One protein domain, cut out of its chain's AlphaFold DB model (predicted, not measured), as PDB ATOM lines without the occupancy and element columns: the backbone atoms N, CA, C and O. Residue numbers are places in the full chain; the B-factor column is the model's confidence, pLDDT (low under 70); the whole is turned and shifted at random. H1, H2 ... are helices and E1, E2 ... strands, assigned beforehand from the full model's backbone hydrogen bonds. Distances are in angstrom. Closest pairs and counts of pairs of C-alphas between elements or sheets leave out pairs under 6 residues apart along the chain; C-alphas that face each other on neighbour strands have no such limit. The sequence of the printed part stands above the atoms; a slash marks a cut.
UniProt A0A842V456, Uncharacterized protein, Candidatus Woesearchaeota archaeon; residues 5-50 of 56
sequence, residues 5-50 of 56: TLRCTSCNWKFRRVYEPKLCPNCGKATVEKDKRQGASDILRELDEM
ATOM      1  N   THR A   5     226.614 199.879 176.375       82.62
ATOM      2  CA  THR A   5     227.459 201.044 176.097       82.62
ATOM      3  C   THR A   5     226.666 202.299 176.440       82.62
ATOM      4  O   THR A   5     225.546 202.484 175.967       82.62
ATOM      5  N   LEU A   6     227.232 203.135 177.304       82.19
ATOM      6  CA  LEU A   6     226.594 204.334 177.830       82.19
ATOM      7  C   LEU A   6     227.471 205.544 177.535       82.19
ATOM      8  O   LEU A   6     228.705 205.458 177.562       82.19
ATOM      9  N   ARG A   7     226.827 206.684 177.293       83.62
ATOM     10  CA  ARG A   7     227.502 207.967 177.102       83.62
ATOM     11  C   ARG A   7     226.897 209.011 178.025       83.62
ATOM     12  O   ARG A   7     225.680 209.159 178.092       83.62
ATOM     13  N   CYS A   8     227.748 209.750 178.728       85.44
ATOM     14  CA  CYS A   8     227.300 210.910 179.484       85.44
ATOM     15  C   CYS A   8     227.085 212.103 178.550       85.44
ATOM     16  O   CYS A   8     228.000 212.472 177.817       85.44
ATOM     17  N   THR A   9     225.920 212.744 178.611       81.94
ATOM     18  CA  THR A   9     225.611 213.913 177.764       81.94
ATOM     19  C   THR A   9     226.306 215.188 178.232       81.94
ATOM     20  O   THR A   9     226.511 216.103 177.444       81.94
ATOM     21  N   SER A  10     226.721 215.240 179.502       85.19
ATOM     22  CA  SER A  10     227.381 216.415 180.079       85.19
ATOM     23  C   SER A  10     228.880 216.476 179.778       85.19
ATOM     24  O   SER A  10     229.394 217.536 179.446       85.19
ATOM     25  N   CYS A  11     229.606 215.362 179.926       87.44
ATOM     26  CA  CYS A  11     231.067 215.323 179.750       87.44
ATOM     27  C   CYS A  11     231.515 214.480 178.550       87.44
ATOM     28  O   CYS A  11     232.710 214.287 178.348       87.44
ATOM     29  N   ASN A  12     230.571 213.937 177.776       81.44
ATOM     30  CA  ASN A  12     230.830 213.053 176.638       81.44
ATOM     31  C   ASN A  12     231.629 211.779 176.953       81.44
ATOM     32  O   ASN A  12     232.048 211.078 176.030       81.44
ATOM     33  N   TRP A  13     231.792 211.423 178.230       82.94
ATOM     34  CA  TRP A  13     232.501 210.207 178.608       82.94
ATOM     35  C   TRP A  13     231.706 208.959 178.221       82.94
ATOM     36  O   TRP A  13     230.528 208.827 178.568       82.94
ATOM     37  N   LYS A  14     232.368 208.047 177.504       85.69
ATOM     38  CA  LYS A  14     231.818 206.765 177.059       85.69
ATOM     39  C   LYS A  14     232.347 205.654 177.953       85.69
ATOM     40  O   LYS A  14     233.553 205.541 178.146       85.69
ATOM     41  N   PHE A  15     231.457 204.818 178.468       83.62
ATOM     42  CA  PHE A  15     231.840 203.702 179.326       83.62
ATOM     43  C   PHE A  15     230.870 202.530 179.163       83.62
ATOM     44  O   PHE A  15     229.745 202.682 178.688       83.62
ATOM     45  N   ARG A  16     231.323 201.334 179.550       83.62
ATOM     46  CA  ARG A  16     230.564 200.093 179.388       83.62
ATOM     47  C   ARG A  16     230.243 199.493 180.749       83.62
ATOM     48  O   ARG A  16     231.148 199.258 181.546       83.62
ATOM     49  N   ARG A  17     228.966 199.247 181.028       79.38
ATOM     50  CA  ARG A  17     228.495 198.657 182.293       79.38
ATOM     51  C   ARG A  17     227.444 197.590 181.999       79.38
ATOM     52  O   ARG A  17     226.842 197.574 180.934       79.38
ATOM     53  N   VAL A  18     227.243 196.682 182.947       80.38
ATOM     54  CA  VAL A  18     226.163 195.674 182.898       80.38
ATOM     55  C   VAL A  18     224.854 196.182 183.516       80.38
ATOM     56  O   VAL A  18     223.847 195.494 183.460       80.38
ATOM     57  N   TYR A  19     224.872 197.383 184.098       73.88
ATOM     58  CA  TYR A  19     223.729 198.060 184.704       73.88
ATOM     59  C   TYR A  19     223.655 199.505 184.203       73.88
ATOM     60  O   TYR A  19     224.664 200.054 183.758       73.88
ATOM     61  N   GLU A  20     222.477 200.121 184.299       73.19
ATOM     62  CA  GLU A  20     222.266 201.543 184.012       73.19
ATOM     63  C   GLU A  20     222.612 202.394 185.240       73.19
ATOM     64  O   GLU A  20     221.890 202.362 186.240       73.19
ATOM     65  N   PRO A  21     223.715 203.157 185.224       73.00
ATOM     66  CA  PRO A  21     224.054 204.033 186.327       73.00
ATOM     67  C   PRO A  21     223.223 205.311 186.253       73.00
ATOM     68  O   PRO A  21     223.219 205.994 185.240       73.00
ATOM     69  N   LYS A  22     222.581 205.695 187.359       77.69
ATOM     70  CA  LYS A  22     221.835 206.964 187.442       77.69
ATOM     71  C   LYS A  22     222.738 208.202 187.358       77.69
ATOM     72  O   LYS A  22     222.257 209.276 187.024       77.69
ATOM     73  N   LEU A  23     224.029 208.059 187.670       81.88
ATOM     74  CA  LEU A  23     225.015 209.139 187.727       81.88
ATOM     75  C   LEU A  23     226.243 208.781 186.885       81.88
ATOM     76  O   LEU A  23     226.702 207.637 186.890       81.88
ATOM     77  N   CYS A  24     226.808 209.763 186.186       83.94
ATOM     78  CA  CYS A  24     228.071 209.591 185.482       83.94
ATOM     79  C   CYS A  24     229.224 209.399 186.489       83.94
ATOM     80  O   CYS A  24     229.428 210.278 187.324       83.94
ATOM     81  N   PRO A  25     230.044 208.333 186.387       81.19
ATOM     82  CA  PRO A  25     231.150 208.123 187.324       81.19
ATOM     83  C   PRO A  25     232.310 209.126 187.174       81.19
ATOM     84  O   PRO A  25     233.177 209.160 188.033       81.19
ATOM     85  N   ASN A  26     232.350 209.916 186.093       82.56
ATOM     86  CA  ASN A  26     233.415 210.896 185.846       82.56
ATOM     87  C   ASN A  26     233.037 212.301 186.329       82.56
ATOM     88  O   ASN A  26     233.869 213.003 186.879       82.56
ATOM     89  N   CYS A  27     231.785 212.727 186.134       86.19
ATOM     90  CA  CYS A  27     231.355 214.086 186.488       86.19
ATOM     91  C   CYS A  27     230.255 214.149 187.554       86.19
ATOM     92  O   CYS A  27     229.842 215.242 187.928       86.19
ATOM     93  N   GLY A  28     229.725 213.009 188.006       82.12
ATOM     94  CA  GLY A  28     228.664 212.946 189.015       82.12
ATOM     95  C   GLY A  28     227.286 213.426 188.545       82.12
ATOM     96  O   GLY A  28     226.356 213.444 189.342       82.12
ATOM     97  N   LYS A  29     227.113 213.810 187.270       81.81
ATOM     98  CA  LYS A  29     225.829 214.318 186.751       81.81
ATOM     99  C   LYS A  29     224.863 213.199 186.357       81.81
ATOM    100  O   LYS A  29     225.280 212.159 185.841       81.81
ATOM    101  N   ALA A  30     223.567 213.440 186.562       71.06
ATOM    102  CA  ALA A  30     222.471 212.490 186.346       71.06
ATOM    103  C   ALA A  30     222.033 212.362 184.875       71.06
ATOM    104  O   ALA A  30     220.853 212.454 184.548       71.06
ATOM    105  N   THR A  31     222.988 212.218 183.959       64.19
ATOM    106  CA  THR A  31     222.702 212.224 182.520       64.19
ATOM    107  C   THR A  31     223.531 211.156 181.826       64.19
ATOM    108  O   THR A  31     224.694 211.377 181.476       64.19
ATOM    109  N   VAL A  32     222.938 209.973 181.657       66.00
ATOM    110  CA  VAL A  32     223.483 208.895 180.828       66.00
ATOM    111  C   VAL A  32     222.443 208.516 179.783       66.00
ATOM    112  O   VAL A  32     221.293 208.241 180.110       66.00
ATOM    113  N   GLU A  33     222.839 208.525 178.517       68.31
ATOM    114  CA  GLU A  33     222.019 207.993 177.434       68.31
ATOM    115  C   GLU A  33     222.467 206.564 177.128       68.31
ATOM    116  O   GLU A  33     223.666 206.263 177.050       68.31
ATOM    117  N   LYS A  34     221.486 205.672 176.960       64.88
ATOM    118  CA  LYS A  34     221.700 204.340 176.395       64.88
ATOM    119  C   LYS A  34     222.053 204.491 174.925       64.88
ATOM    120  O   LYS A  34     221.238 204.975 174.141       64.88
ATOM    121  N   ASP A  35     223.229 204.010 174.539       59.66
ATOM    122  CA  ASP A  35     223.566 203.858 173.129       59.66
ATOM    123  C   ASP A  35     222.690 202.710 172.588       59.66
ATOM    124  O   ASP A  35     222.963 201.528 172.810       59.66
ATOM    125  N   LYS A  36     221.551 203.056 171.964       55.56
ATOM    126  CA  LYS A  36     220.478 202.133 171.526       55.56
ATOM    127  C   LYS A  36     220.905 201.122 170.447       55.56
ATOM    128  O   LYS A  36     220.058 200.468 169.851       55.56
ATOM    129  N   ARG A  37     222.201 200.950 170.183       53.22
ATOM    130  CA  ARG A  37     222.702 200.053 169.134       53.22
ATOM    131  C   ARG A  37     222.607 198.566 169.473       53.22
ATOM    132  O   ARG A  37     222.719 197.757 168.564       53.22
ATOM    133  N   GLN A  38     222.377 198.189 170.734       49.69
ATOM    134  CA  GLN A  38     222.409 196.774 171.142       49.69
ATOM    135  C   GLN A  38     221.041 196.153 171.466       49.69
ATOM    136  O   GLN A  38     220.980 194.953 171.684       49.69
ATOM    137  N   GLY A  39     219.951 196.931 171.483       46.12
ATOM    138  CA  GLY A  39     218.604 196.408 171.767       46.12
ATOM    139  C   GLY A  39     217.881 195.810 170.556       46.12
ATOM    140  O   GLY A  39     216.863 195.152 170.722       46.12
ATOM    141  N   ALA A  40     218.388 196.025 169.339       49.06
ATOM    142  CA  ALA A  40     217.760 195.489 168.131       49.06
ATOM    143  C   ALA A  40     217.970 193.973 167.978       49.06
ATOM    144  O   ALA A  40     217.166 193.313 167.336       49.06
ATOM    145  N   SER A  41     219.028 193.410 168.571       50.38
ATOM    146  CA  SER A  41     219.379 191.996 168.383       50.38
ATOM    147  C   SER A  41     218.491 191.033 169.176       50.38
ATOM    148  O   SER A  41     218.258 189.925 168.709       50.38
ATOM    149  N   ASP A  42     217.983 191.448 170.341       50.91
ATOM    150  CA  ASP A  42     217.050 190.631 171.128       50.91
ATOM    151  C   ASP A  42     215.612 190.728 170.574       50.91
ATOM    152  O   ASP A  42     214.951 189.704 170.450       50.91
ATOM    153  N   ILE A  43     215.170 191.906 170.099       56.34
ATOM    154  CA  ILE A  43     213.850 192.077 169.445       56.34
ATOM    155  C   ILE A  43     213.769 191.299 168.117       56.34
ATOM    156  O   ILE A  43     212.718 190.769 167.766       56.34
ATOM    157  N   LEU A  44     214.879 191.194 167.375       56.78
ATOM    158  CA  LEU A  44     214.931 190.415 166.132       56.78
ATOM    159  C   LEU A  44     214.777 188.899 166.355       56.78
ATOM    160  O   LEU A  44     214.371 188.217 165.422       56.78
ATOM    161  N   ARG A  45     215.058 188.363 167.556       58.03
ATOM    162  CA  ARG A  45     214.831 186.933 167.845       58.03
ATOM    163  C   ARG A  45     213.356 186.604 168.072       58.03
ATOM    164  O   ARG A  45     212.921 185.553 167.627       58.03
ATOM    165  N   GLU A  46     212.587 187.499 168.693       56.59
ATOM    166  CA  GLU A  46     211.146 187.284 168.919       56.59
ATOM    167  C   GLU A  46     210.318 187.336 167.617       56.59
ATOM    168  O   GLU A  46     209.260 186.715 167.538       56.59
ATOM    169  N   LEU A  47     210.793 188.026 166.570       58.41
ATOM    170  CA  LEU A  47     210.109 188.082 165.266       58.41
ATOM    171  C   LEU A  47     210.366 186.854 164.371       58.41
ATOM    172  O   LEU A  47     209.529 186.551 163.524       58.41
ATOM    173  N   ASP A  48     211.482 186.142 164.557       58.19
ATOM    174  CA  ASP A  48     211.835 184.947 163.769       58.19
ATOM    175  C   ASP A  48     210.997 183.720 164.195       58.19
ATOM    176  O   ASP A  48     210.543 182.927 163.367       58.19
ATOM    177  N   GLU A  49     210.679 183.615 165.492       57.72
ATOM    178  CA  GLU A  49     209.900 182.499 166.049       57.72
ATOM    179  C   GLU A  49     208.408 182.536 165.656       57.72
ATOM    180  O   GLU A  49     207.748 181.497 165.667       57.72
ATOM    181  N   MET A  50     207.864 183.689 165.241       59.47
ATOM    182  CA  MET A  50     206.467 183.789 164.782       59.47
ATOM    183  C   MET A  50     206.249 183.355 163.324       59.47
ATOM    184  O   MET A  50     205.112 183.067 162.952       59.47
TER     185      MET A  50
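AT A GLANCE: This is residues 5 to 50 of the 56 residues of an uncharacterized protein of Candidatus Woesearchaeota archaeon (UniProt A0A842V456). A small head, made of a three-stranded sheet and the long loop 18 to 31, has a helical arm, residues 39 to 50, sticking out and making the length. The 46 printed residues run E1, E2, E3, H1; the sheet's order is E2, E1, E3, antiparallel. The class is mixed, helices and strands, with under half of the residues in named elements. The whole is only just loose, close to extended: radius of gyration of the C-alphas 13.7 A, spans 45 by 16 by 14 A.

IN THESE COORDINATES: Find C-alpha 5 at (227.459, 201.044, 176.097), where E1, residues 5 to 8, begins its 10.4 A. E2, residues 14 to 17, covers 10.2 A; E3, residues 32 to 34, 6.6 A. H1, residues 40 to 48, runs 12.9 A to C-alpha 48 at (211.835, 184.947, 163.769).

HOW THE PARTS SIT: Look at hairpin E1 and E2: N 6 and O 15 are 2.9 A apart. Beside E1, E3 brings N 33 within 2.9 A of O 7. H1 is not on the sheet; 1 of its 5 O i to N i+4 pairs and 3 of 6 O i to N i+3 pairs are within hydrogen-bond range.

THE WHOLE: The farthest C-alphas, Cys 27 and Met 50, are 44.8 A apart. The printed part has no cut; E2 to E3 is the long link. Residues 31 to 50 have pLDDT under 70.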